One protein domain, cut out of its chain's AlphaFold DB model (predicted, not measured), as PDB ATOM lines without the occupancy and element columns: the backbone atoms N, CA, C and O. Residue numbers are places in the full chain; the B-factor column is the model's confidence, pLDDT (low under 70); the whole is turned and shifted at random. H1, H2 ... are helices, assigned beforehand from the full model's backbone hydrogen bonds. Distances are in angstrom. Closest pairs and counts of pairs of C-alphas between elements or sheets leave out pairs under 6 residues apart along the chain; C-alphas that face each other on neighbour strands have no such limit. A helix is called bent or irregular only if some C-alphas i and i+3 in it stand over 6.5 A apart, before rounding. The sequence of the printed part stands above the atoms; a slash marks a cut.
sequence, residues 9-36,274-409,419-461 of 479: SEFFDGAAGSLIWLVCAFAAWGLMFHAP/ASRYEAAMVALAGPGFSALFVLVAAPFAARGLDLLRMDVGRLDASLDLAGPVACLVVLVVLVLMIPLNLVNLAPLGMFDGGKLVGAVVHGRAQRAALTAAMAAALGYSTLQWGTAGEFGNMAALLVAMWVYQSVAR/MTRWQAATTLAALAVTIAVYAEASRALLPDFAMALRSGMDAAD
ATOM      1  N   SER A   9     254.206 433.055 301.067       82.94
ATOM      2  CA  SER A   9     254.379 431.615 301.285       82.94
ATOM      3  C   SER A   9     255.689 431.107 300.689       82.94
ATOM      4  O   SER A   9     256.471 430.499 301.407       82.94
ATOM      5  N   GLU A  10     255.995 431.461 299.436       84.00
ATOM      6  CA  GLU A  10     257.246 431.053 298.778       84.00
ATOM      7  C   GLU A  10     258.479 431.547 299.540       84.00
ATOM      8  O   GLU A  10     259.463 430.822 299.672       84.00
ATOM      9  N   PHE A  11     258.422 432.768 300.083       84.06
ATOM     10  CA  PHE A  11     259.483 433.304 300.931       84.06
ATOM     11  C   PHE A  11     259.719 432.439 302.176       84.06
ATOM     12  O   PHE A  11     260.863 432.091 302.480       84.06
ATOM     13  N   PHE A  12     258.660 432.072 302.900       83.31
ATOM     14  CA  PHE A  12     258.799 431.227 304.087       83.31
ATOM     15  C   PHE A  12     259.187 429.785 303.744       83.31
ATOM     16  O   PHE A  12     259.954 429.192 304.500       83.31
ATOM     17  N   ASP A  13     258.753 429.255 302.600       82.25
ATOM     18  CA  ASP A  13     259.146 427.926 302.122       82.25
ATOM     19  C   ASP A  13     260.648 427.863 301.824       82.25
ATOM     20  O   ASP A  13     261.325 426.929 302.258       82.25
ATOM     21  N   GLY A  14     261.208 428.890 301.175       78.00
ATOM     22  CA  GLY A  14     262.659 429.013 301.009       78.00
ATOM     23  C   GLY A  14     263.385 429.118 302.357       78.00
ATOM     24  O   GLY A  14     264.292 428.342 302.667       78.00
ATOM     25  N   ALA A  15     262.941 430.028 303.229       79.56
ATOM     26  CA  ALA A  15     263.549 430.195 304.550       79.56
ATOM     27  C   ALA A  15     263.538 428.894 305.384       79.56
ATOM     28  O   ALA A  15     264.526 428.570 306.045       79.56
ATOM     29  N   ALA A  16     262.449 428.124 305.332       80.00
ATOM     30  CA  ALA A  16     262.342 426.829 305.994       80.00
ATOM     31  C   ALA A  16     263.210 425.755 305.314       80.00
ATOM     32  O   ALA A  16     263.913 425.011 306.001       80.00
ATOM     33  N   GLY A  17     263.212 425.699 303.979       77.56
ATOM     34  CA  GLY A  17     263.975 424.722 303.197       77.56
ATOM     35  C   GLY A  17     265.490 424.833 303.390       77.56
ATOM     36  O   GLY A  17     266.191 423.823 303.416       77.56
ATOM     37  N   SER A  18     265.999 426.045 303.619       80.38
ATOM     38  CA  SER A  18     267.425 426.291 303.875       80.38
ATOM     39  C   SER A  18     267.869 425.988 305.313       80.38
ATOM     40  O   SER A  18     269.070 425.874 305.564       80.38
ATOM     41  N   LEU A  19     266.944 425.796 306.263       81.50
ATOM     42  CA  LEU A  19     267.278 425.642 307.683       81.50
ATOM     43  C   LEU A  19     268.127 424.395 307.966       81.50
ATOM     44  O   LEU A  19     269.095 424.473 308.720       81.50
ATOM     45  N   ILE A  20     267.795 423.257 307.347       79.81
ATOM     46  CA  ILE A  20     268.548 422.001 307.519       79.81
ATOM     47  C   ILE A  20     269.991 422.191 307.047       79.81
ATOM     48  O   ILE A  20     270.932 421.833 307.757       79.81
ATOM     49  N   TRP A  21     270.167 422.806 305.876       80.75
ATOM     50  CA  TRP A  21     271.491 423.094 305.341       80.75
ATOM     51  C   TRP A  21     272.259 424.064 306.236       80.75
ATOM     52  O   TRP A  21     273.404 423.784 306.572       80.75
ATOM     53  N   LEU A  22     271.628 425.148 306.698       84.81
ATOM     54  CA  LEU A  22     272.253 426.099 307.616       84.81
ATOM     55  C   LEU A  22     272.714 425.400 308.900       84.81
ATOM     56  O   LEU A  22     273.843 425.613 309.337       84.81
ATOM     57  N   VAL A  23     271.904 424.512 309.478       86.75
ATOM     58  CA  VAL A  23     272.301 423.728 310.657       86.75
ATOM     59  C   VAL A  23     273.533 422.869 310.357       86.75
ATOM     60  O   VAL A  23     274.497 422.911 311.122       86.75
ATOM     61  N   CYS A  24     273.548 422.142 309.237       87.75
ATOM     62  CA  CYS A  24     274.699 421.336 308.824       87.75
ATOM     63  C   CYS A  24     275.949 422.192 308.560       87.75
ATOM     64  O   CYS A  24     277.032 421.858 309.040       87.75
ATOM     65  N   ALA A  25     275.804 423.321 307.864       85.88
ATOM     66  CA  ALA A  25     276.880 424.250 307.539       85.88
ATOM     67  C   ALA A  25     277.504 424.858 308.805       85.88
ATOM     68  O   ALA A  25     278.723 424.833 308.981       85.88
ATOM     69  N   PHE A  26     276.678 425.350 309.737       86.25
ATOM     70  CA  PHE A  26     277.151 425.905 311.006       86.25
ATOM     71  C   PHE A  26     277.723 424.831 311.939       86.25
ATOM     72  O   PHE A  26     278.683 425.111 312.660       86.25
ATOM     73  N   ALA A  27     277.201 423.600 311.911       88.69
ATOM     74  CA  ALA A  27     277.793 422.473 312.627       88.69
ATOM     75  C   ALA A  27     279.177 422.117 312.065       88.69
ATOM     76  O   ALA A  27     280.124 421.959 312.839       88.69
ATOM     77  N   ALA A  28     279.325 422.060 310.738       88.81
ATOM     78  CA  ALA A  28     280.599 421.807 310.068       88.81
ATOM     79  C   ALA A  28     281.623 422.920 310.362       88.81
ATOM     80  O   ALA A  28     282.749 422.632 310.775       88.81
ATOM     81  N   TRP A  29     281.217 424.191 310.254       85.62
ATOM     82  CA  TRP A  29     282.027 425.352 310.642       85.62
ATOM     83  C   TRP A  29     282.443 425.299 312.113       85.62
ATOM     84  O   TRP A  29     283.618 425.462 312.457       85.62
ATOM     85  N   GLY A  30     281.476 425.043 312.997       86.56
ATOM     86  CA  GLY A  30     281.686 424.916 314.430       86.56
ATOM     87  C   GLY A  30     282.698 423.821 314.744       86.56
ATOM     88  O   GLY A  30     283.671 424.080 315.447       86.56
ATOM     89  N   LEU A  31     282.534 422.632 314.166       89.81
ATOM     90  CA  LEU A  31     283.460 421.511 314.318       89.81
ATOM     91  C   LEU A  31     284.867 421.851 313.810       89.81
ATOM     92  O   LEU A  31     285.861 421.536 314.471       89.81
ATOM     93  N   MET A  32     284.959 422.522 312.662       87.19
ATOM     94  CA  MET A  32     286.238 422.852 312.046       87.19
ATOM     95  C   MET A  32     287.017 423.905 312.840       87.19
ATOM     96  O   MET A  32     288.218 423.728 313.046       87.19
ATOM     97  N   PHE A  33     286.367 424.966 313.330       85.31
ATOM     98  CA  PHE A  33     287.069 426.147 313.854       85.31
ATOM     99  C   PHE A  33     286.836 426.447 315.340       85.31
ATOM    100  O   PHE A  33     287.687 427.068 315.979       85.31
ATOM    101  N   HIS A  34     285.714 426.016 315.922       84.62
ATOM    102  CA  HIS A  34     285.271 426.506 317.235       84.62
ATOM    103  C   HIS A  34     285.006 425.426 318.284       84.62
ATOM    104  O   HIS A  34     284.970 425.755 319.472       84.62
ATOM    105  N   ALA A  35     284.857 424.158 317.891       88.12
ATOM    106  CA  ALA A  35     284.538 423.070 318.802       88.12
ATOM    107  C   ALA A  35     285.577 423.003 319.931       88.12
ATOM    108  O   ALA A  35     286.780 422.964 319.653       88.12
ATOM    109  N   PRO A  36     285.158 423.008 321.207       87.00
ATOM    110  CA  PRO A  36     286.079 423.003 322.330       87.00
ATOM    111  C   PRO A  36     286.657 421.599 322.495       87.00
ATOM    112  O   PRO A  36     286.225 420.829 323.347       87.00
ATOM    113  N   ALA A 274     299.563 440.216 308.312       79.62
ATOM    114  CA  ALA A 274     300.542 441.198 308.764       79.62
ATOM    115  C   ALA A 274     300.010 442.607 308.927       79.62
ATOM    116  O   ALA A 274     300.288 443.291 309.909       79.62
ATOM    117  N   SER A 275     299.233 443.031 307.948       85.31
ATOM    118  CA  SER A 275     298.710 444.377 307.860       85.31
ATOM    119  C   SER A 275     297.245 444.320 307.479       85.31
ATOM    120  O   SER A 275     296.740 443.313 306.972       85.31
ATOM    121  N   ARG A 276     296.560 445.442 307.674       89.44
ATOM    122  CA  ARG A 276     295.197 445.605 307.168       89.44
ATOM    123  C   ARG A 276     295.132 445.522 305.652       89.44
ATOM    124  O   ARG A 276     294.161 444.997 305.128       89.44
ATOM    125  N   TYR A 277     296.173 445.984 304.960       92.38
ATOM    126  CA  TYR A 277     296.253 445.856 303.510       92.38
ATOM    127  C   TYR A 277     296.306 444.388 303.083       92.38
ATOM    128  O   TYR A 277     295.537 443.984 302.220       92.38
ATOM    129  N   GLU A 278     297.134 443.568 303.734       92.62
ATOM    130  CA  GLU A 278     297.163 442.128 303.466       92.62
ATOM    131  C   GLU A 278     295.800 441.477 303.732       92.62
ATOM    132  O   GLU A 278     295.294 440.760 302.874       92.62
ATOM    133  N   ALA A 279     295.172 441.762 304.878       92.50
ATOM    134  CA  ALA A 279     293.853 441.219 305.202       92.50
ATOM    135  C   ALA A 279     292.784 441.628 304.171       92.50
ATOM    136  O   ALA A 279     291.975 440.799 303.759       92.50
ATOM    137  N   ALA A 280     292.809 442.887 303.725       95.12
ATOM    138  CA  ALA A 280     291.898 443.411 302.718       95.12
ATOM    139  C   ALA A 280     292.116 442.761 301.345       95.12
ATOM    140  O   ALA A 280     291.160 442.317 300.716       95.12
ATOM    141  N   MET A 281     293.367 442.661 300.894       96.62
ATOM    142  CA  MET A 281     293.694 442.061 299.602       96.62
ATOM    143  C   MET A 281     293.410 440.563 299.582       96.62
ATOM    144  O   MET A 281     292.873 440.080 298.594       96.62
ATOM    145  N   VAL A 282     293.711 439.834 300.662       96.00
ATOM    146  CA  VAL A 282     293.351 438.414 300.773       96.00
ATOM    147  C   VAL A 282     291.836 438.256 300.720       96.00
ATOM    148  O   VAL A 282     291.373 437.463 299.913       96.00
ATOM    149  N   ALA A 283     291.064 439.033 301.489       96.19
ATOM    150  CA  ALA A 283     289.600 438.975 301.450       96.19
ATOM    151  C   ALA A 283     289.041 439.300 300.052       96.19
ATOM    152  O   ALA A 283     288.184 438.588 299.546       96.19
ATOM    153  N   LEU A 284     289.555 440.334 299.383       97.81
ATOM    154  CA  LEU A 284     289.090 440.705 298.046       97.81
ATOM    155  C   LEU A 284     289.530 439.714 296.958       97.81
ATOM    156  O   LEU A 284     288.875 439.629 295.925       97.81
ATOM    157  N   ALA A 285     290.618 438.967 297.155       98.19
ATOM    158  CA  ALA A 285     291.185 438.125 296.108       98.19
ATOM    159  C   ALA A 285     290.277 436.967 295.681       98.19
ATOM    160  O   ALA A 285     290.279 436.640 294.498       98.19
ATOM    161  N   GLY A 286     289.486 436.380 296.585       97.62
ATOM    162  CA  GLY A 286     288.537 435.321 296.222       97.62
ATOM    163  C   GLY A 286     287.450 435.821 295.263       97.62
ATOM    164  O   GLY A 286     287.379 435.359 294.115       97.62
ATOM    165  N   PRO A 287     286.677 436.851 295.660       98.06
ATOM    166  CA  PRO A 287     285.725 437.517 294.776       98.06
ATOM    167  C   PRO A 287     286.358 438.159 293.541       98.06
ATOM    168  O   PRO A 287     285.784 438.092 292.459       98.06
ATOM    169  N   GLY A 288     287.535 438.768 293.663       98.25
ATOM    170  CA  GLY A 288     288.213 439.444 292.557       98.25
ATOM    171  C   GLY A 288     288.725 438.476 291.489       98.25
ATOM    172  O   GLY A 288     288.554 438.726 290.298       98.25
ATOM    173  N   PHE A 289     289.306 437.342 291.891       98.25
ATOM    174  CA  PHE A 289     289.762 436.309 290.957       98.25
ATOM    175  C   PHE A 289     288.585 435.644 290.239       98.25
ATOM    176  O   PHE A 289     288.613 435.474 289.020       98.25
ATOM    177  N   SER A 290     287.512 435.356 290.976       98.31
ATOM    178  CA  SER A 290     286.263 434.860 290.394       98.31
ATOM    179  C   SER A 290     285.665 435.867 289.396       98.31
ATOM    180  O   SER A 290     285.217 435.472 288.324       98.31
ATOM    181  N   ALA A 291     285.745 437.177 289.665       98.12
ATOM    182  CA  ALA A 291     285.268 438.212 288.743       98.12
ATOM    183  C   ALA A 291     286.096 438.262 287.448       98.12
ATOM    184  O   ALA A 291     285.540 438.419 286.362       98.12
ATOM    185  N   LEU A 292     287.417 438.064 287.533       97.19
ATOM    186  CA  LEU A 292     288.258 437.913 286.344       97.19
ATOM    187  C   LEU A 292     287.834 436.690 285.517       97.19
ATOM    188  O   LEU A 292     287.739 436.785 284.293       97.19
ATOM    189  N   PHE A 293     287.533 435.567 286.172       96.88
ATOM    190  CA  PHE A 293     287.013 434.385 285.486       96.88
ATOM    191  C   PHE A 293     285.672 434.681 284.805       96.88
ATOM    192  O   PHE A 293     285.508 434.329 283.640       96.88
ATOM    193  N   VAL A 294     284.745 435.380 285.479       96.75
ATOM    194  CA  VAL A 294     283.469 435.820 284.881       96.75
ATOM    195  C   VAL A 294     283.719 436.594 283.589       96.75
ATOM    196  O   VAL A 294     283.130 436.258 282.566       96.75
ATOM    197  N   LEU A 295     284.613 437.586 283.604       95.62
ATOM    198  CA  LEU A 295     284.910 438.405 282.424       95.62
ATOM    199  C   LEU A 295     285.435 437.582 281.242       95.62
ATOM    200  O   LEU A 295     285.037 437.819 280.103       95.62
ATOM    201  N   VAL A 296     286.318 436.619 281.507       95.38
ATOM    202  CA  VAL A 296     286.932 435.786 280.461       95.38
ATOM    203  C   VAL A 296     285.959 434.729 279.932       95.38
ATOM    204  O   VAL A 296     285.971 434.428 278.741       95.38
ATOM    205  N   ALA A 297     285.117 434.166 280.798       94.38
ATOM    206  CA  ALA A 297     284.238 433.051 280.461       94.38
ATOM    207  C   ALA A 297     282.843 433.482 279.964       94.38
ATOM    208  O   ALA A 297     282.189 432.714 279.258       94.38
ATOM    209  N   ALA A 298     282.394 434.708 280.262       91.50
ATOM    210  CA  ALA A 298     281.090 435.230 279.835       91.50
ATOM    211  C   ALA A 298     280.796 435.092 278.323       91.50
ATOM    212  O   ALA A 298     279.672 434.711 277.991       91.50
ATOM    213  N   PRO A 299     281.754 435.293 277.389       90.19
ATOM    214  CA  PRO A 299     281.501 435.119 275.954       90.19
ATOM    215  C   PRO A 299     281.068 433.701 275.545       90.19
ATOM    216  O   PRO A 299     280.498 433.514 274.470       90.19
ATOM    217  N   PHE A 300     281.339 432.688 276.373       90.12
ATOM    218  CA  PHE A 300     280.958 431.298 276.111       90.12
ATOM    219  C   PHE A 300     279.571 430.947 276.663       90.12
ATOM    220  O   PHE A 300     278.983 429.953 276.235       90.12
ATOM    221  N   ALA A 301     279.019 431.772 277.558       90.19
ATOM    222  CA  ALA A 301     277.745 431.507 278.220       90.19
ATOM    223  C   ALA A 301     276.566 431.455 277.235       90.19
ATOM    224  O   ALA A 301     275.691 430.605 277.382       90.19
ATOM    225  N   ALA A 302     276.582 432.292 276.188       86.44
ATOM    226  CA  ALA A 302     275.544 432.306 275.152       86.44
ATOM    227  C   ALA A 302     275.402 430.942 274.451       86.44
ATOM    228  O   ALA A 302     274.296 430.431 274.322       86.44
ATOM    229  N   ARG A 303     276.522 430.288 274.110       85.75
ATOM    230  CA  ARG A 303     276.499 428.953 273.482       85.75
ATOM    231  C   ARG A 303     275.979 427.866 274.421       85.75
ATOM    232  O   ARG A 303     275.344 426.919 273.970       85.75
ATOM    233  N   GLY A 304     276.255 427.982 275.721       87.44
ATOM    234  CA  GLY A 304     275.690 427.071 276.719       87.44
ATOM    235  C   GLY A 304     274.176 427.246 276.856       87.44
ATOM    236  O   GLY A 304     273.446 426.277 277.040       87.44
ATOM    237  N   LEU A 305     273.707 428.485 276.724       87.81
ATOM    238  CA  LEU A 305     272.299 428.840 276.832       87.81
ATOM    239  C   LEU A 305     271.504 428.368 275.610       87.81
ATOM    240  O   LEU A 305     270.378 427.901 275.764       87.81
ATOM    241  N   ASP A 306     272.108 428.422 274.422       86.88
ATOM    242  CA  ASP A 306     271.543 427.837 273.203       86.88
ATOM    243  C   ASP A 306     271.322 426.327 273.360       86.88
ATOM    244  O   ASP A 306     270.259 425.826 273.002       86.88
ATOM    245  N   LEU A 307     272.279 425.611 273.971       83.75
ATOM    246  CA  LEU A 307     272.123 424.182 274.251       83.75
ATOM    247  C   LEU A 307     270.994 423.911 275.256       83.75
ATOM    248  O   LEU A 307     270.229 422.971 275.070       83.75
ATOM    249  N   LEU A 308     270.865 424.736 276.301       83.38
ATOM    250  CA  LEU A 308     269.801 424.593 277.303       83.38
ATOM    251  C   LEU A 308     268.398 424.801 276.705       83.38
ATOM    252  O   LEU A 308     267.431 424.216 277.180       83.38
ATOM    253  N   ARG A 309     268.291 425.632 275.664       83.25
ATOM    254  CA  ARG A 309     267.047 425.905 274.927       83.25
ATOM    255  C   ARG A 309     266.762 424.881 273.825       83.25
ATOM    256  O   ARG A 309     265.738 424.988 273.153       83.25
ATOM    257  N   MET A 310     267.675 423.940 273.591       76.62
ATOM    258  CA  MET A 310     267.593 423.029 272.462       76.62
ATOM    259  C   MET A 310     266.597 421.898 272.731       76.62
ATOM    260  O   MET A 310     266.639 421.246 273.773       76.62
ATOM    261  N   ASP A 311     265.726 421.642 271.758       68.38
ATOM    262  CA  ASP A 311     264.792 420.519 271.794       68.38
ATOM    263  C   ASP A 311     265.532 419.213 271.459       68.38
ATOM    264  O   ASP A 311     265.885 418.939 270.307       68.38
ATOM    265  N   VAL A 312     265.789 418.415 272.498       63.56
ATOM    266  CA  VAL A 312     266.536 417.150 272.424       63.56
ATOM    267  C   VAL A 312     265.816 416.121 271.538       63.56
ATOM    268  O   VAL A 312     266.472 415.261 270.953       63.56
ATOM    269  N   GLY A 313     264.493 416.239 271.356       61.06
ATOM    270  CA  GLY A 313     263.695 415.342 270.512       61.06
ATOM    271  C   GLY A 313     263.959 415.477 269.007       61.06
ATOM    272  O   GLY A 313     263.496 414.649 268.226       61.06
ATOM    273  N   ARG A 314     264.714 416.501 268.583       57.88
ATOM    274  CA  ARG A 314     265.035 416.791 267.172       57.88
ATOM    275  C   ARG A 314     266.520 416.640 266.829       57.88
ATOM    276  O   ARG A 314     266.956 417.099 265.775       57.88
ATOM    277  N   LEU A 315     267.299 416.032 267.720       64.06
ATOM    278  CA  LEU A 315     268.735 415.843 267.540       64.06
ATOM    279  C   LEU A 315     269.047 414.741 266.523       64.06
ATOM    280  O   LEU A 315     268.635 413.595 266.683       64.06
ATOM    281  N   ASP A 316     269.845 415.086 265.513       67.31
ATOM    282  CA  ASP A 316     270.524 414.106 264.667       67.31
ATOM    283  C   ASP A 316     271.705 413.490 265.442       67.31
ATOM    284  O   ASP A 316     272.478 414.198 266.093       67.31
ATOM    285  N   ALA A 317     271.866 412.169 265.356       66.88
ATOM    286  CA  ALA A 317     272.924 411.412 266.027       66.88
ATOM    287  C   ALA A 317     274.344 411.763 265.530       66.88
ATOM    288  O   ALA A 317     275.328 411.324 266.122       66.88
ATOM    289  N   SER A 318     274.458 412.547 264.452       66.69
ATOM    290  CA  SER A 318     275.719 413.005 263.859       66.69
ATOM    291  C   SER A 318     276.307 414.285 264.488       66.69
ATOM    292  O   SER A 318     277.424 414.677 264.144       66.69
ATOM    293  N   LEU A 319     275.588 414.948 265.404       71.06
ATOM    294  CA  LEU A 319     276.010 416.216 266.009       71.06
ATOM    295  C   LEU A 319     277.155 416.048 267.023       71.06
ATOM    296  O   LEU A 319     277.036 415.320 268.008       71.06
ATOM    297  N   ASP A 320     278.249 416.796 266.828       79.94
ATOM    298  CA  ASP A 320     279.316 416.930 267.828       79.94
ATOM    299  C   ASP A 320     278.849 417.820 268.991       79.94
ATOM    300  O   ASP A 320     278.824 419.052 268.913       79.94
ATOM    301  N   LEU A 321     278.466 417.171 270.090       79.12
ATOM    302  CA  LEU A 321     277.992 417.832 271.302       79.12
ATOM    303  C   LEU A 321     279.122 418.229 272.261       79.12
ATOM    304  O   LEU A 321     278.845 418.905 273.252       79.12
ATOM    305  N   ALA A 322     280.386 417.880 271.996       83.31
ATOM    306  CA  ALA A 322     281.473 418.134 272.943       83.31
ATOM    307  C   ALA A 322     281.680 419.639 273.206       83.31
ATOM    308  O   ALA A 322     281.773 420.069 274.359       83.31
ATOM    309  N   GLY A 323     281.695 420.453 272.146       84.94
ATOM    310  CA  GLY A 323     281.815 421.913 272.242       84.94
ATOM    311  C   GLY A 323     280.635 422.578 272.972       84.94
ATOM    312  O   GLY A 323     280.862 423.324 273.933       84.94
ATOM    313  N   PRO A 324     279.379 422.311 272.567       84.69
ATOM    314  CA  PRO A 324     278.191 422.809 273.259       84.69
ATOM    315  C   PRO A 324     278.115 422.393 274.734       84.69
ATOM    316  O   PRO A 324     277.838 423.234 275.589       84.69
ATOM    317  N   VAL A 325     278.414 421.130 275.063       86.94
ATOM    318  CA  VAL A 325     278.398 420.636 276.452       86.94
ATOM    319  C   VAL A 325     279.457 421.343 277.297       86.94
ATOM    320  O   VAL A 325     279.167 421.742 278.424       86.94
ATOM    321  N   ALA A 326     280.655 421.585 276.759       89.88
ATOM    322  CA  ALA A 326     281.663 422.383 277.456       89.88
ATOM    323  C   ALA A 326     281.167 423.815 277.737       89.88
ATOM    324  O   ALA A 326     281.358 424.331 278.839       89.88
ATOM    325  N   CYS A 327     280.473 424.442 276.781       91.94
ATOM    326  CA  CYS A 327     279.873 425.764 276.979       91.94
ATOM    327  C   CYS A 327     278.737 425.741 278.017       91.94
ATOM    328  O   CYS A 327     278.596 426.695 278.780       91.94
ATOM    329  N   LEU A 328     277.961 424.654 278.098       90.88
ATOM    330  CA  LEU A 328     276.953 424.459 279.144       90.88
ATOM    331  C   LEU A 328     277.591 424.327 280.530       90.88
ATOM    332  O   LEU A 328     277.117 424.951 281.473       90.88
ATOM    333  N   VAL A 329     278.694 423.585 280.665       93.62
ATOM    334  CA  VAL A 329     279.445 423.517 281.931       93.62
ATOM    335  C   VAL A 329     279.936 424.909 282.336       93.62
ATOM    336  O   VAL A 329     279.768 425.302 283.488       93.62
ATOM    337  N   VAL A 330     280.478 425.688 281.392       94.81
ATOM    338  CA  VAL A 330     280.880 427.083 281.648       94.81
ATOM    339  C   VAL A 330     279.689 427.933 282.095       94.81
ATOM    340  O   VAL A 330     279.814 428.677 283.066       94.81
ATOM    341  N   LEU A 331     278.533 427.804 281.441       94.69
ATOM    342  CA  LEU A 331     277.303 428.495 281.833       94.69
ATOM    343  C   LEU A 331     276.899 428.149 283.273       94.69
ATOM    344  O   LEU A 331     276.676 429.057 284.070       94.69
ATOM    345  N   VAL A 332     276.845 426.861 283.623       94.31
ATOM    346  CA  VAL A 332     276.475 426.405 284.972       94.31
ATOM    347  C   VAL A 332     277.468 426.931 286.011       94.31
ATOM    348  O   VAL A 332     277.050 427.468 287.036       94.31
ATOM    349  N   VAL A 333     278.775 426.861 285.739       96.50
ATOM    350  CA  VAL A 333     279.808 427.436 286.616       96.50
ATOM    351  C   VAL A 333     279.584 428.936 286.814       96.50
ATOM    352  O   VAL A 333     279.587 429.395 287.952       96.50
ATOM    353  N   LEU A 334     279.327 429.705 285.751       96.12
ATOM    354  CA  LEU A 334     279.089 431.151 285.849       96.12
ATOM    355  C   LEU A 334     277.838 431.489 286.661       96.12
ATOM    356  O   LEU A 334     277.890 432.361 287.530       96.12
ATOM    357  N   VAL A 335     276.739 430.778 286.413       93.94
ATOM    358  CA  VAL A 335     275.468 430.966 287.122       93.94
ATOM    359  C   VAL A 335     275.585 430.625 288.606       93.94
ATOM    360  O   VAL A 335     274.937 431.272 289.418       93.94
ATOM    361  N   LEU A 336     276.426 429.659 288.984       94.62
ATOM    362  CA  LEU A 336     276.718 429.362 290.390       94.62
ATOM    363  C   LEU A 336     277.706 430.375 290.994       94.62
ATOM    364  O   LEU A 336     277.580 430.764 292.155       94.62
ATOM    365  N   MET A 337     278.686 430.829 290.211       96.25
ATOM    366  CA  MET A 337     279.770 431.697 290.671       96.25
ATOM    367  C   MET A 337     279.321 433.120 290.979       96.25
ATOM    368  O   MET A 337     279.767 433.681 291.981       96.25
ATOM    369  N   ILE A 338     278.444 433.706 290.163       95.38
ATOM    370  CA  ILE A 338     277.931 435.066 290.377       95.38
ATOM    371  C   ILE A 338     277.237 435.203 291.750       95.38
ATOM    372  O   ILE A 338     277.712 435.999 292.564       95.38
ATOM    373  N   PRO A 339     276.171 434.443 292.074       92.06
ATOM    374  CA  PRO A 339     275.481 434.569 293.355       92.06
ATOM    375  C   PRO A 339     276.363 434.173 294.540       92.06
ATOM    376  O   PRO A 339     276.338 434.862 295.557       92.06
ATOM    377  N   LEU A 340     277.201 433.136 294.408       93.56
ATOM    378  CA  LEU A 340     278.129 432.734 295.469       93.56
ATOM    379  C   LEU A 340     279.077 433.877 295.854       93.56
ATOM    380  O   LEU A 340     279.263 434.171 297.036       93.56
ATOM    381  N   ASN A 341     279.643 434.572 294.867       96.31
ATOM    382  CA  ASN A 341     280.546 435.689 295.130       96.31
ATOM    383  C   ASN A 341     279.817 436.954 295.598       96.31
ATOM    384  O   ASN A 341     280.371 437.692 296.409       96.31
ATOM    385  N   LEU A 342     278.577 437.192 295.159       93.62
ATOM    386  CA  LEU A 342     277.736 438.261 295.711       93.62
ATOM    387  C   LEU A 342     277.456 438.033 297.207       93.62
ATOM    388  O   LEU A 342     277.557 438.976 297.994       93.62
ATOM    389  N   VAL A 343     277.183 436.788 297.617       90.69
ATOM    390  CA  VAL A 343     277.029 436.415 299.036       90.69
ATOM    391  C   VAL A 343     278.342 436.589 299.800       90.69
ATOM    392  O   VAL A 343     278.343 437.203 300.865       90.69
ATOM    393  N   ASN A 344     279.480 436.145 299.255       93.38
ATOM    394  CA  ASN A 344     280.784 436.342 299.904       93.38
ATOM    395  C   ASN A 344     281.215 437.819 299.975       93.38
ATOM    396  O   ASN A 344     281.963 438.207 300.870       93.38
ATOM    397  N   LEU A 345     280.712 438.680 299.089       95.50
ATOM    398  CA  LEU A 345     280.888 440.132 299.179       95.50
ATOM    399  C   LEU A 345     279.915 440.801 300.154       95.50
ATOM    400  O   LEU A 345     280.062 442.001 300.403       95.50
ATOM    401  N   ALA A 346     278.961 440.072 300.742       91.44
ATOM    402  CA  ALA A 346     278.068 440.636 301.743       91.44
ATOM    403  C   ALA A 346     278.888 441.248 302.895       91.44
ATOM    404  O   ALA A 346     279.826 440.619 303.399       91.44
ATOM    405  N   PRO A 347     278.561 442.475 303.340       89.25
ATOM    406  CA  PRO A 347     279.331 443.190 304.354       89.25
ATOM    407  C   PRO A 347     279.022 442.667 305.769       89.25
ATOM    408  O   PRO A 347     278.630 443.412 306.665       89.25
ATOM    409  N   LEU A 348     279.177 441.356 305.976       83.62
ATOM    410  CA  LEU A 348     278.802 440.640 307.190       83.62
ATOM    411  C   LEU A 348     279.964 439.785 307.687       83.62
ATOM    412  O   LEU A 348     280.547 439.005 306.945       83.62
ATOM    413  N   GLY A 349     280.244 439.925 308.981       73.94
ATOM    414  CA  GLY A 349     281.249 439.232 309.789       73.94
ATOM    415  C   GLY A 349     282.182 438.210 309.129       73.94
ATOM    416  O   GLY A 349     283.379 438.476 309.081       73.94
ATOM    417  N   MET A 350     281.679 437.020 308.780       77.88
ATOM    418  CA  MET A 350     282.513 435.893 308.323       77.88
ATOM    419  C   MET A 350     282.749 435.848 306.809       77.88
ATOM    420  O   MET A 350     283.700 435.193 306.383       77.88
ATOM    421  N   PHE A 351     281.928 436.550 306.027       90.38
ATOM    422  CA  PHE A 351     282.118 436.700 304.589       90.38
ATOM    423  C   PHE A 351     283.247 437.685 304.292       90.38
ATOM    424  O   PHE A 351     283.619 438.522 305.127       90.38
ATOM    425  N   ASP A 352     283.799 437.605 303.089       94.62
ATOM    426  CA  ASP A 352     284.945 438.418 302.696       94.62
ATOM    427  C   ASP A 352     284.624 439.903 302.621       94.62
ATOM    428  O   ASP A 352     285.452 440.718 303.022       94.62
ATOM    429  N   GLY A 353     283.401 440.274 302.232       93.31
ATOM    430  CA  GLY A 353     282.930 441.654 302.308       93.31
ATOM    431  C   GLY A 353     282.997 442.215 303.731       93.31
ATOM    432  O   GLY A 353     283.456 443.338 303.941       93.31
ATOM    433  N   GLY A 354     282.622 441.419 304.737       90.44
ATOM    434  CA  GLY A 354     282.739 441.793 306.148       90.44
ATOM    435  C   GLY A 354     284.193 441.966 306.603       90.44
ATOM    436  O   GLY A 354     284.522 442.962 307.259       90.44
ATOM    437  N   LYS A 355     285.076 441.029 306.223       91.50
ATOM    438  CA  LYS A 355     286.526 441.109 306.498       91.50
ATOM    439  C   LYS A 355     287.139 442.355 305.848       91.50
ATOM    440  O   LYS A 355     287.882 443.090 306.500       91.50
ATOM    441  N   LEU A 356     286.771 442.631 304.597       94.00
ATOM    442  CA  LEU A 356     287.239 443.768 303.812       94.00
ATOM    443  C   LEU A 356     286.832 445.102 304.448       94.00
ATOM    444  O   LEU A 356     287.682 445.962 304.679       94.00
ATOM    445  N   VAL A 357     285.555 445.262 304.809       92.06
ATOM    446  CA  VAL A 357     285.050 446.461 305.502       92.06
ATOM    447  C   VAL A 357     285.787 446.684 306.826       92.06
ATOM    448  O   VAL A 357     286.160 447.816 307.150       92.06
ATOM    449  N   GLY A 358     286.019 445.613 307.594       88.31
ATOM    450  CA  GLY A 358     286.754 445.666 308.858       88.31
ATOM    451  C   GLY A 358     288.221 446.080 308.700       88.31
ATOM    452  O   GLY A 358     288.746 446.806 309.553       88.31
ATOM    453  N   ALA A 359     288.857 445.660 307.604       89.88
ATOM    454  CA  ALA A 359     290.240 445.981 307.279       89.88
ATOM    455  C   ALA A 359     290.407 447.434 306.803       89.88
ATOM    456  O   ALA A 359     291.279 448.139 307.317       89.88
ATOM    457  N   VAL A 360     289.537 447.897 305.893       90.75
ATOM    458  CA  VAL A 360     289.644 449.215 305.240       90.75
ATOM    459  C   VAL A 360     289.172 450.363 306.134       90.75
ATOM    460  O   VAL A 360     289.785 451.431 306.137       90.75
ATOM    461  N   VAL A 361     288.088 450.178 306.898       86.75
ATOM    462  CA  VAL A 361     287.402 451.289 307.575       86.75
ATOM    463  C   VAL A 361     287.294 451.088 309.085       86.75
ATOM    464  O   VAL A 361     286.851 450.047 309.577       86.75
ATOM    465  N   HIS A 362     287.631 452.140 309.836       80.25
ATOM    466  CA  HIS A 362     287.624 452.144 311.302       80.25
ATOM    467  C   HIS A 362     286.501 452.979 311.923       80.25
ATOM    468  O   HIS A 362     285.951 452.596 312.955       80.25
ATOM    469  N   GLY A 363     286.171 454.126 311.320       84.88
ATOM    470  CA  GLY A 363     285.145 455.019 311.848       84.88
ATOM    471  C   GLY A 363     283.767 454.371 311.771       84.88
ATOM    472  O   GLY A 363     283.402 453.837 310.727       84.88
ATOM    473  N   ARG A 364     282.976 454.441 312.851       86.38
ATOM    474  CA  ARG A 364     281.619 453.858 312.889       86.38
ATOM    475  C   ARG A 364     280.743 454.364 311.738       86.38
ATOM    476  O   ARG A 364     280.112 453.559 311.065       86.38
ATOM    477  N   ALA A 365     280.773 455.672 311.476       89.25
ATOM    478  CA  ALA A 365     280.008 456.294 310.395       89.25
ATOM    479  C   ALA A 365     280.479 455.835 309.005       89.25
ATOM    480  O   ALA A 365     279.671 455.412 308.189       89.25
ATOM    481  N   GLN A 366     281.793 455.847 308.754       88.62
ATOM    482  CA  GLN A 366     282.359 455.381 307.485       88.62
ATOM    483  C   GLN A 366     282.068 453.891 307.254       88.62
ATOM    484  O   GLN A 366     281.763 453.480 306.139       88.62
ATOM    485  N   ARG A 367     282.140 453.075 308.315       88.94
ATOM    486  CA  ARG A 367     281.843 451.643 308.260       88.94
ATOM    487  C   ARG A 367     280.376 451.409 307.925       88.94
ATOM    488  O   ARG A 367     280.091 450.588 307.063       88.94
ATOM    489  N   ALA A 368     279.470 452.148 308.565       87.94
ATOM    490  CA  ALA A 368     278.045 452.102 308.257       87.94
ATOM    491  C   ALA A 368     277.769 452.520 306.805       87.94
ATOM    492  O   ALA A 368     277.054 451.815 306.102       87.94
ATOM    493  N   ALA A 369     278.397 453.601 306.330       91.75
ATOM    494  CA  ALA A 369     278.242 454.077 304.958       91.75
ATOM    495  C   ALA A 369     278.724 453.049 303.921       91.75
ATOM    496  O   ALA A 369     277.990 452.740 302.988       91.75
ATOM    497  N   LEU A 370     279.920 452.470 304.102       92.62
ATOM    498  CA  LEU A 370     280.441 451.443 303.193       92.62
ATOM    499  C   LEU A 370     279.585 450.170 303.224       92.62
ATOM    500  O   LEU A 370     279.269 449.622 302.175       92.62
ATOM    501  N   THR A 371     279.162 449.736 304.414       90.38
ATOM    502  CA  THR A 371     278.252 448.591 304.584       90.38
ATOM    503  C   THR A 371     276.939 448.827 303.839       90.38
ATOM    504  O   THR A 371     276.498 447.958 303.095       90.38
ATOM    505  N   ALA A 372     276.335 450.011 303.988       89.69
ATOM    506  CA  ALA A 372     275.095 450.369 303.306       89.69
ATOM    507  C   ALA A 372     275.272 450.436 301.781       89.69
ATOM    508  O   ALA A 372     274.444 449.901 301.051       89.69
ATOM    509  N   ALA A 373     276.368 451.030 301.299       93.38
ATOM    510  CA  ALA A 373     276.674 451.106 299.871       93.38
ATOM    511  C   ALA A 373     276.870 449.714 299.249       93.38
ATOM    512  O   ALA A 373     276.308 449.424 298.195       93.38
ATOM    513  N   MET A 374     277.615 448.830 299.923       93.56
ATOM    514  CA  MET A 374     277.787 447.443 299.490       93.56
ATOM    515  C   MET A 374     276.456 446.692 299.504       93.56
ATOM    516  O   MET A 374     276.107 446.072 298.507       93.56
ATOM    517  N   ALA A 375     275.678 446.789 300.584       90.06
ATOM    518  CA  ALA A 375     274.370 446.145 300.671       90.06
ATOM    519  C   ALA A 375     273.420 446.615 299.556       90.06
ATOM    520  O   ALA A 375     272.751 445.788 298.942       90.06
ATOM    521  N   ALA A 376     273.403 447.914 299.242       91.06
ATOM    522  CA  ALA A 376     272.609 448.463 298.145       91.06
ATOM    523  C   ALA A 376     273.064 447.933 296.774       91.06
ATOM    524  O   ALA A 376     272.228 447.532 295.967       91.06
ATOM    525  N   ALA A 377     274.375 447.883 296.516       92.38
ATOM    526  CA  ALA A 377     274.916 447.379 295.253       92.38
ATOM    527  C   ALA A 377     274.663 445.872 295.062       92.38
ATOM    528  O   ALA A 377     274.303 445.428 293.969       92.38
ATOM    529  N   LEU A 378     274.793 445.082 296.130       89.75
ATOM    530  CA  LEU A 378     274.467 443.654 296.118       89.75
ATOM    531  C   LEU A 378     272.962 443.436 295.934       89.75
ATOM    532  O   LEU A 378     272.563 442.639 295.090       89.75
ATOM    533  N   GLY A 379     272.129 444.207 296.642       86.81
ATOM    534  CA  GLY A 379     270.677 444.201 296.466       86.81
ATOM    535  C   GLY A 379     270.287 444.470 295.014       86.81
ATOM    536  O   GLY A 379     269.616 443.644 294.401       86.81
ATOM    537  N   TYR A 380     270.807 445.551 294.421       89.69
ATOM    538  CA  TYR A 380     270.616 445.874 293.002       89.69
ATOM    539  C   TYR A 380     271.019 444.726 292.067       89.69
ATOM    540  O   TYR A 380     270.308 444.431 291.107       89.69
ATOM    541  N   SER A 381     272.122 444.039 292.373       87.94
ATOM    542  CA  SER A 381     272.604 442.904 291.580       87.94
ATOM    543  C   SER A 381     271.649 441.708 291.629       87.94
ATOM    544  O   SER A 381     271.570 440.972 290.655       87.94
ATOM    545  N   THR A 382     270.911 441.508 292.724       83.69
ATOM    546  CA  THR A 382     270.003 440.353 292.915       83.69
ATOM    547  C   THR A 382     268.546 440.607 292.516       83.69
ATOM    548  O   THR A 382     267.838 439.675 292.143       83.69
ATOM    549  N   LEU A 383     268.089 441.866 292.537       82.56
ATOM    550  CA  LEU A 383     266.687 442.235 292.278       82.56
ATOM    551  C   LEU A 383     266.169 441.845 290.883       82.56
ATOM    552  O   LEU A 383     264.961 441.823 290.675       82.56
ATOM    553  N   GLN A 384     267.056 441.571 289.926       77.56
ATOM    554  CA  GLN A 384     266.678 441.338 288.526       77.56
ATOM    555  C   GLN A 384     266.268 439.894 288.215       77.56
ATOM    556  O   GLN A 384     265.684 439.644 287.166       77.56
ATOM    557  N   TRP A 385     266.577 438.954 289.107       77.69
ATOM    558  CA  TRP A 385     266.327 437.521 288.906       77.69
ATOM    559  C   TRP A 385     265.829 436.807 290.169       77.69
ATOM    560  O   TRP A 385     265.344 435.686 290.063       77.69
ATOM    561  N   GLY A 386     265.916 437.446 291.342       76.62
ATOM    562  CA  GLY A 386     265.515 436.847 292.609       76.62
ATOM    563  C   GLY A 386     264.015 436.557 292.702       76.62
ATOM    564  O   GLY A 386     263.168 437.421 292.469       76.62
ATOM    565  N   THR A 387     263.693 435.335 293.103       81.44
ATOM    566  CA  THR A 387     262.355 434.869 293.473       81.44
ATOM    567  C   THR A 387     262.087 435.072 294.963       81.44
ATOM    568  O   THR A 387     263.008 435.236 295.767       81.44
ATOM    569  N   ALA A 388     260.813 435.026 295.365       79.94
ATOM    570  CA  ALA A 388     260.428 435.141 296.770       79.94
ATOM    571  C   ALA A 388     261.125 434.092 297.655       79.94
ATOM    572  O   ALA A 388     261.664 434.445 298.706       79.94
ATOM    573  N   GLY A 389     261.196 432.837 297.201       79.50
ATOM    574  CA  GLY A 389     261.895 431.763 297.911       79.50
ATOM    575  C   GLY A 389     263.404 431.973 298.030       79.50
ATOM    576  O   GLY A 389     263.970 431.746 299.098       79.50
ATOM    577  N   GLU A 390     264.070 432.490 296.997       80.62
ATOM    578  CA  GLU A 390     265.501 432.823 297.070       80.62
ATOM    579  C   GLU A 390     265.777 433.974 298.045       80.62
ATOM    580  O   GLU A 390     266.745 433.920 298.809       80.62
ATOM    581  N   PHE A 391     264.901 434.984 298.096       81.62
ATOM    582  CA  PHE A 391     264.968 436.015 299.134       81.62
ATOM    583  C   PHE A 391     264.741 435.429 300.534       81.62
ATOM    584  O   PHE A 391     265.406 435.855 301.479       81.62
ATOM    585  N   GLY A 392     263.869 434.426 300.662       81.25
ATOM    586  CA  GLY A 392     263.675 433.640 301.882       81.25
ATOM    587  C   GLY A 392     264.941 432.918 302.341       81.25
ATOM    588  O   GLY A 392     265.361 433.075 303.489       81.25
ATOM    589  N   ASN A 393     265.604 432.198 301.427       82.00
ATOM    590  CA  ASN A 393     266.895 431.539 301.664       82.00
ATOM    591  C   ASN A 393     267.955 432.535 302.150       82.00
ATOM    592  O   ASN A 393     268.640 432.303 303.150       82.00
ATOM    593  N   MET A 394     268.071 433.673 301.457       81.75
ATOM    594  CA  MET A 394     269.005 434.734 301.822       81.75
ATOM    595  C   MET A 394     268.686 435.286 303.214       81.75
ATOM    596  O   MET A 394     269.581 435.410 304.046       81.75
ATOM    597  N   ALA A 395     267.418 435.574 303.511       82.19
ATOM    598  CA  ALA A 395     267.001 436.072 304.818       82.19
ATOM    599  C   ALA A 395     267.328 435.080 305.945       82.19
ATOM    600  O   ALA A 395     267.866 435.492 306.974       82.19
ATOM    601  N   ALA A 396     267.083 433.782 305.744       84.62
ATOM    602  CA  ALA A 396     267.437 432.743 306.709       84.62
ATOM    603  C   ALA A 396     268.952 432.697 306.970       84.62
ATOM    604  O   ALA A 396     269.380 432.690 308.129       84.62
ATOM    605  N   LEU A 397     269.772 432.758 305.915       83.81
ATOM    606  CA  LEU A 397     271.231 432.843 306.028       83.81
ATOM    607  C   LEU A 397     271.668 434.091 306.809       83.81
ATOM    608  O   LEU A 397     272.506 433.998 307.709       83.81
ATOM    609  N   LEU A 398     271.092 435.255 306.501       81.81
ATOM    610  CA  LEU A 398     271.384 436.521 307.178       81.81
ATOM    611  C   LEU A 398     271.018 436.479 308.667       81.81
ATOM    612  O   LEU A 398     271.792 436.949 309.505       81.81
ATOM    613  N   VAL A 399     269.871 435.892 309.015       83.12
ATOM    614  CA  VAL A 399     269.444 435.710 310.409       83.12
ATOM    615  C   VAL A 399     270.376 434.743 311.133       83.12
ATOM    616  O   VAL A 399     270.864 435.075 312.213       83.12
ATOM    617  N   ALA A 400     270.690 433.587 310.540       82.44
ATOM    618  CA  ALA A 400     271.622 432.621 311.122       82.44
ATOM    619  C   ALA A 400     273.000 433.255 311.376       82.44
ATOM    620  O   ALA A 400     273.589 433.102 312.448       82.44
ATOM    621  N   MET A 401     273.474 434.057 310.422       77.56
ATOM    622  CA  MET A 401     274.704 434.834 310.526       77.56
ATOM    623  C   MET A 401     274.666 435.859 311.664       77.56
ATOM    624  O   MET A 401     275.634 435.996 312.416       77.56
ATOM    625  N   TRP A 402     273.565 436.596 311.792       77.31
ATOM    626  CA  TRP A 402     273.382 437.583 312.851       77.31
ATOM    627  C   TRP A 402     273.355 436.923 314.234       77.31
ATOM    628  O   TRP A 402     274.081 437.358 315.133       77.31
ATOM    629  N   VAL A 403     272.612 435.820 314.386       80.25
ATOM    630  CA  VAL A 403     272.588 435.014 315.616       80.25
ATOM    631  C   VAL A 403     273.998 434.538 315.956       80.25
ATOM    632  O   VAL A 403     274.466 434.769 317.072       80.25
ATOM    633  N   TYR A 404     274.718 433.966 314.990       76.25
ATOM    634  CA  TYR A 404     276.099 433.538 315.190       76.25
ATOM    635  C   TYR A 404     276.991 434.684 315.675       76.25
ATOM    636  O   TYR A 404     277.685 434.532 316.676       76.25
ATOM    637  N   GLN A 405     276.946 435.853 315.032       73.69
ATOM    638  CA  GLN A 405     277.751 437.010 315.438       73.69
ATOM    639  C   GLN A 405     277.382 437.548 316.826       73.69
ATOM    640  O   GLN A 405     278.260 438.049 317.526       73.69
ATOM    641  N   SER A 406     276.114 437.441 317.233       72.56
ATOM    642  CA  SER A 406     275.657 437.880 318.557       72.56
ATOM    643  C   SER A 406     276.160 436.978 319.693       72.56
ATOM    644  O   SER A 406     276.431 437.457 320.795       72.56
ATOM    645  N   VAL A 407     276.337 435.681 319.418       73.88
ATOM    646  CA  VAL A 407     276.764 434.674 320.402       73.88
ATOM    647  C   VAL A 407     278.281 434.449 320.367       73.88
ATOM    648  O   VAL A 407     278.908 434.184 321.399       73.88
ATOM    649  N   ALA A 408     278.902 434.565 319.193       67.62
ATOM    650  CA  ALA A 408     280.323 434.321 319.002       67.62
ATOM    651  C   ALA A 408     281.169 435.426 319.652       67.62
ATOM    652  O   ALA A 408     281.297 436.545 319.151       67.62
ATOM    653  N   ARG A 409     281.831 435.093 320.765       60.25
ATOM    654  CA  ARG A 409     282.842 435.967 321.374       60.25
ATOM    655  C   ARG A 409     284.090 435.985 320.493       60.25
ATOM    656  O   ARG A 409     284.817 434.994 320.432       60.25
ATOM    657  N   MET A 419     296.291 450.895 306.988       89.25
ATOM    658  CA  MET A 419     296.513 451.084 305.555       89.25
ATOM    659  C   MET A 419     296.953 452.521 305.271       89.25
ATOM    660  O   MET A 419     296.459 453.472 305.884       89.25
ATOM    661  N   THR A 420     297.819 452.696 304.277       91.31
ATOM    662  CA  THR A 420     298.051 454.020 303.691       91.31
ATOM    663  C   THR A 420     296.808 454.483 302.922       91.31
ATOM    664  O   THR A 420     295.977 453.677 302.498       91.31
ATOM    665  N   ARG A 421     296.673 455.797 302.693       90.69
ATOM    666  CA  ARG A 421     295.544 456.351 301.916       90.69
ATOM    667  C   ARG A 421     295.458 455.748 300.511       90.69
ATOM    668  O   ARG A 421     294.362 455.451 300.049       90.69
ATOM    669  N   TRP A 422     296.604 455.522 299.869       92.62
ATOM    670  CA  TRP A 422     296.675 454.895 298.550       92.62
ATOM    671  C   TRP A 422     296.253 453.431 298.579       92.62
ATOM    672  O   TRP A 422     295.440 453.038 297.753       92.62
ATOM    673  N   GLN A 423     296.723 452.656 299.560       94.88
ATOM    674  CA  GLN A 423     296.285 451.270 299.749       94.88
ATOM    675  C   GLN A 423     294.771 451.181 299.955       94.88
ATOM    676  O   GLN A 423     294.121 450.314 299.378       94.88
ATOM    677  N   ALA A 424     294.192 452.075 300.761       93.44
ATOM    678  CA  ALA A 424     292.747 452.113 300.968       93.44
ATOM    679  C   ALA A 424     292.001 452.470 299.672       93.44
ATOM    680  O   ALA A 424     291.040 451.791 299.318       93.44
ATOM    681  N   ALA A 425     292.463 453.488 298.940       93.94
ATOM    682  CA  ALA A 425     291.850 453.916 297.685       93.94
ATOM    683  C   ALA A 425     291.893 452.824 296.604       93.94
ATOM    684  O   ALA A 425     290.868 452.543 295.988       93.94
ATOM    685  N   THR A 426     293.040 452.167 296.401       95.75
ATOM    686  CA  THR A 426     293.169 451.084 295.411       95.75
ATOM    687  C   THR A 426     292.337 449.864 295.790       95.75
ATOM    688  O   THR A 426     291.700 449.272 294.924       95.75
ATOM    689  N   THR A 427     292.268 449.529 297.081       96.62
ATOM    690  CA  THR A 427     291.415 448.442 297.585       96.62
ATOM    691  C   THR A 427     289.934 448.732 297.328       96.62
ATOM    692  O   THR A 427     289.212 447.868 296.836       96.62
ATOM    693  N   LEU A 428     289.471 449.952 297.623       95.88
ATOM    694  CA  LEU A 428     288.083 450.358 297.381       95.88
ATOM    695  C   LEU A 428     287.748 450.411 295.885       95.88
ATOM    696  O   LEU A 428     286.654 450.010 295.496       95.88
ATOM    697  N   ALA A 429     288.684 450.853 295.043       96.94
ATOM    698  CA  ALA A 429     288.511 450.830 293.594       96.94
ATOM    699  C   ALA A 429     288.394 449.391 293.066       96.94
ATOM    700  O   ALA A 429     287.481 449.088 292.300       96.94
ATOM    701  N   ALA A 430     289.263 448.485 293.522       97.75
ATOM    702  CA  ALA A 430     289.208 447.075 293.150       97.75
ATOM    703  C   ALA A 430     287.904 446.403 293.622       97.75
ATOM    704  O   ALA A 430     287.304 445.634 292.871       97.75
ATOM    705  N   LEU A 431     287.416 446.741 294.822       97.50
ATOM    706  CA  LEU A 431     286.101 446.316 295.309       97.50
ATOM    707  C   LEU A 431     284.974 446.803 294.391       97.50
ATOM    708  O   LEU A 431     284.120 446.009 294.001       97.50
ATOM    709  N   ALA A 432     284.973 448.089 294.033       97.25
ATOM    710  CA  ALA A 432     283.946 448.671 293.174       97.25
ATOM    711  C   ALA A 432     283.916 448.004 291.791       97.25
ATOM    712  O   ALA A 432     282.842 447.644 291.316       97.25
ATOM    713  N   VAL A 433     285.084 447.771 291.181       98.19
ATOM    714  CA  VAL A 433     285.201 447.035 289.910       98.19
ATOM    715  C   VAL A 433     284.674 445.610 290.058       98.19
ATOM    716  O   VAL A 433     283.883 445.167 289.233       98.19
ATOM    717  N   THR A 434     285.052 444.909 291.128       98.25
ATOM    718  CA  THR A 434     284.602 443.532 291.389       98.25
ATOM    719  C   THR A 434     283.076 443.458 291.493       98.25
ATOM    720  O   THR A 434     282.452 442.630 290.834       98.25
ATOM    721  N   ILE A 435     282.454 444.358 292.263       97.12
ATOM    722  CA  ILE A 435     280.991 444.441 292.380       97.12
ATOM    723  C   ILE A 435     280.352 444.790 291.031       97.12
ATOM    724  O   ILE A 435     279.347 444.185 290.675       97.12
ATOM    725  N   ALA A 436     280.927 445.722 290.267       97.06
ATOM    726  CA  ALA A 436     280.399 446.114 288.962       97.06
ATOM    727  C   ALA A 436     280.395 444.949 287.958       97.06
ATOM    728  O   ALA A 436     279.408 444.769 287.248       97.06
ATOM    729  N   VAL A 437     281.452 444.127 287.940       97.38
ATOM    730  CA  VAL A 437     281.514 442.911 287.112       97.38
ATOM    731  C   VAL A 437     280.376 441.959 287.466       97.38
ATOM    732  O   VAL A 437     279.672 441.495 286.572       97.38
ATOM    733  N   TYR A 438     280.156 441.692 288.757       96.69
ATOM    734  CA  TYR A 438     279.064 440.812 289.174       96.69
ATOM    735  C   TYR A 438     277.688 441.406 288.913       96.69
ATOM    736  O   TYR A 438     276.802 440.673 288.492       96.69
ATOM    737  N   ALA A 439     277.500 442.708 289.125       94.81
ATOM    738  CA  ALA A 439     276.240 443.382 288.844       94.81
ATOM    739  C   ALA A 439     275.878 443.283 287.355       94.81
ATOM    740  O   ALA A 439     274.739 442.961 287.018       94.81
ATOM    741  N   GLU A 440     276.853 443.505 286.472       95.25
ATOM    742  CA  GLU A 440     276.651 443.415 285.028       95.25
ATOM    743  C   GLU A 440     276.435 441.971 284.567       95.25
ATOM    744  O   GLU A 440     275.480 441.700 283.842       95.25
ATOM    745  N   ALA A 441     277.252 441.024 285.032       94.19
ATOM    746  CA  ALA A 441     277.083 439.611 284.697       94.19
ATOM    747  C   ALA A 441     275.746 439.056 285.211       94.19
ATOM    748  O   ALA A 441     275.058 438.332 284.500       94.19
ATOM    749  N   SER A 442     275.351 439.449 286.422       93.06
ATOM    750  CA  SER A 442     274.060 439.112 287.019       93.06
ATOM    751  C   SER A 442     272.899 439.606 286.156       93.06
ATOM    752  O   SER A 442     272.009 438.832 285.811       93.06
ATOM    753  N   ARG A 443     272.944 440.879 285.743       92.12
ATOM    754  CA  ARG A 443     271.944 441.504 284.870       92.12
ATOM    755  C   ARG A 443     271.875 440.851 283.489       92.12
ATOM    756  O   ARG A 443     270.784 440.690 282.956       92.12
ATOM    757  N   ALA A 444     273.026 440.531 282.902       91.56
ATOM    758  CA  ALA A 444     273.115 440.044 281.530       91.56
ATOM    759  C   ALA A 444     272.804 438.546 281.389       91.56
ATOM    760  O   ALA A 444     272.310 438.143 280.342       91.56
ATOM    761  N   LEU A 445     273.107 437.723 282.403       92.31
ATOM    762  CA  LEU A 445     273.077 436.261 282.273       92.31
ATOM    763  C   LEU A 445     271.942 435.579 283.047       92.31
ATOM    764  O   LEU A 445     271.324 434.647 282.534       92.31
ATOM    765  N   LEU A 446     271.680 435.995 284.289       91.19
ATOM    766  CA  LEU A 446     270.805 435.233 285.190       91.19
ATOM    767  C   LEU A 446     269.318 435.260 284.792       91.19
ATOM    768  O   LEU A 446     268.699 434.197 284.869       91.19
ATOM    769  N   PRO A 447     268.732 436.379 284.310       89.88
ATOM    770  CA  PRO A 447     267.344 436.386 283.837       89.88
ATOM    771  C   PRO A 447     267.110 435.415 282.675       89.88
ATOM    772  O   PRO A 447     266.148 434.647 282.677       89.88
ATOM    773  N   ASP A 448     268.028 435.408 281.712       89.62
ATOM    774  CA  ASP A 448     267.968 434.563 280.524       89.62
ATOM    775  C   ASP A 448     268.086 433.074 280.861       89.62
ATOM    776  O   ASP A 448     267.354 432.248 280.307       89.62
ATOM    777  N   PHE A 449     268.981 432.736 281.792       90.56
ATOM    778  CA  PHE A 449     269.123 431.383 282.319       90.56
ATOM    779  C   PHE A 449     267.868 430.932 283.080       90.56
ATOM    780  O   PHE A 449     267.351 429.843 282.830       90.56
ATOM    781  N   ALA A 450     267.344 431.779 283.970       86.69
ATOM    782  CA  ALA A 450     266.143 431.479 284.746       86.69
ATOM    783  C   ALA A 450     264.923 431.256 283.839       86.69
ATOM    784  O   ALA A 450     264.132 430.343 284.072       86.69
ATOM    785  N   MET A 451     264.791 432.059 282.781       86.19
ATOM    786  CA  MET A 451     263.742 431.895 281.779       86.19
ATOM    787  C   MET A 451     263.895 430.580 281.006       86.19
ATOM    788  O   MET A 451     262.908 429.865 280.855       86.19
ATOM    789  N   ALA A 452     265.113 430.230 280.575       85.62
ATOM    790  CA  ALA A 452     265.379 428.979 279.862       85.62
ATOM    791  C   ALA A 452     265.043 427.735 280.708       85.62
ATOM    792  O   ALA A 452     264.423 426.795 280.208       85.62
ATOM    793  N   LEU A 453     265.384 427.749 282.003       82.31
ATOM    794  CA  LEU A 453     265.014 426.678 282.934       82.31
ATOM    795  C   LEU A 453     263.497 426.535 283.087       82.31
ATOM    796  O   LEU A 453     262.983 425.423 282.992       82.31
ATOM    797  N   ARG A 454     262.776 427.648 283.292       80.38
ATOM    798  CA  ARG A 454     261.310 427.635 283.440       80.38
ATOM    799  C   ARG A 454     260.627 427.101 282.187       80.38
ATOM    800  O   ARG A 454     259.816 426.192 282.293       80.38
ATOM    801  N   SER A 455     261.027 427.577 281.005       78.31
ATOM    802  CA  SER A 455     260.463 427.083 279.744       78.31
ATOM    803  C   SER A 455     260.695 425.586 279.535       78.31
ATOM    804  O   SER A 455     259.816 424.902 279.017       78.31
ATOM    805  N   GLY A 456     261.852 425.061 279.958       72.00
ATOM    806  CA  GLY A 456     262.131 423.625 279.894       72.00
ATOM    807  C   GLY A 456     261.276 422.807 280.866       72.00
ATOM    808  O   GLY A 456     260.815 421.722 280.515       72.00
ATOM    809  N   MET A 457     261.026 423.329 282.071       68.31
ATOM    810  CA  MET A 457     260.150 422.688 283.058       68.31
ATOM    811  C   MET A 457     258.691 422.660 282.596       68.31
ATOM    812  O   MET A 457     258.068 421.601 282.650       68.31
ATOM    813  N   ASP A 458     258.174 423.783 282.094       72.50
ATOM    814  CA  ASP A 458     256.788 423.898 281.624       72.50
ATOM    815  C   ASP A 458     256.519 422.964 280.430       72.50
ATOM    816  O   ASP A 458     255.477 422.312 280.367       72.50
ATOM    817  N   ALA A 459     257.484 422.833 279.509       65.50
ATOM    818  CA  ALA A 459     257.397 421.888 278.394       65.50
ATOM    819  C   ALA A 459     257.338 420.425 278.874       65.50
ATOM    820  O   ALA A 459     256.516 419.648 278.392       65.50
ATOM    821  N   ALA A 460     258.162 420.057 279.861       62.16
ATOM    822  CA  ALA A 460     258.191 418.703 280.416       62.16
ATOM    823  C   ALA A 460     256.933 418.338 281.231       62.16
ATOM    824  O   ALA A 460     256.623 417.154 281.385       62.16
ATOM    825  N   ASP A 461     256.230 419.325 281.791       61.09
ATOM    826  CA  ASP A 461     254.974 419.122 282.525       61.09
ATOM    827  C   ASP A 461     253.764 419.069 281.570       61.09
ATOM    828  O   ASP A 461     252.853 418.250 281.731       61.09
TER     829      ASP A 461
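AT A GLANCE: This is residues 9 to 36, 274 to 409 and 419 to 461 of the 479 residues of the protein "Zn-dependent protease" of Methylosinus sp. sav-2 (UniProt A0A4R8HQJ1). A bundle of four helices or arms, H3a, H4, H6 and H8a, makes the long body, with short H5 at one end and the bent-off arms H3b and H8b at the other. H1, H2 and H7 form a separate small group beside it, joined through the link from H6 to H7, and loop residues 312 to 320 stick out. The printed part has 207 residues with eight named helices, H1 to H8 in order, and no named strand: all helix. It is elongated, spanning 63 by 40 by 31 A, and only just compact, close to loose, with a radius of gyration of the C-alphas of 19.7 A.

IN THESE COORDINATES: H1, residues 9 to 17, begins at C-alpha 9 (254.379, 431.615, 301.285); H2 is residues 19 to 34. H3, residues 276 to 308, is one helix by its hydrogen bonds but bent, C-alphas 296 and 299 being 7.1 A apart; its arms are H3a, 276 to 296, 29.6 A long, and H3b, 299 to 308, irregular, with C-alphas 299 and 302 6.6 A apart. H4 is 322 to 344, 32.5 A; H5 352 to 360; H6 364 to 382; H7 388 to 407. H8, residues 421 to 461, likewise one helix by its hydrogen bonds, is bent, C-alphas 444 and 447 being 7.2 A apart; its arms are H8a, 421 to 444, 34.4 A long, and H8b, 447 to 461, which ends at C-alpha 461 (254.974, 419.122, 282.525).

HOW THE PARTS SIT: H3a touches H8a, closest C-alphas Gly 288 and Thr 434, 5.6 A, the same way at a shallow tilt of 29 degrees. H6 touches H8a at Ser 381 and Ala 439, 4.6 A. H4 touches H3a at Asn 341 and Pro 287, 5.5 A, opposite ways. H5 and H6 form a hairpin, Val 357 to Arg 367, 6.7 A. H3b touches H8b at Leu 308 and Ala 452, 6.7 A. H7 touches H1 at Gly 389 and Phe 11, 4.2 A; H2 and H7 only just touch, with 3 pairs of C-alphas within 8 A. Every O i to N i+4 pair is within hydrogen-bond range but in H3a, 15 of 17, H3b, 5 of 6, and H4, 18 of 19.

THE WHOLE: The farthest C-alphas, Ser 318 and Gly 363, are 64.5 A apart. Residues 37 to 273 and 410 to 418 are not printed; the gaps are 26.9 A and 25.8 A. The link H3 to H4 is long. Residues 311 to 318, 408 to 409, 457 and 459 to 461 have pLDDT under 70.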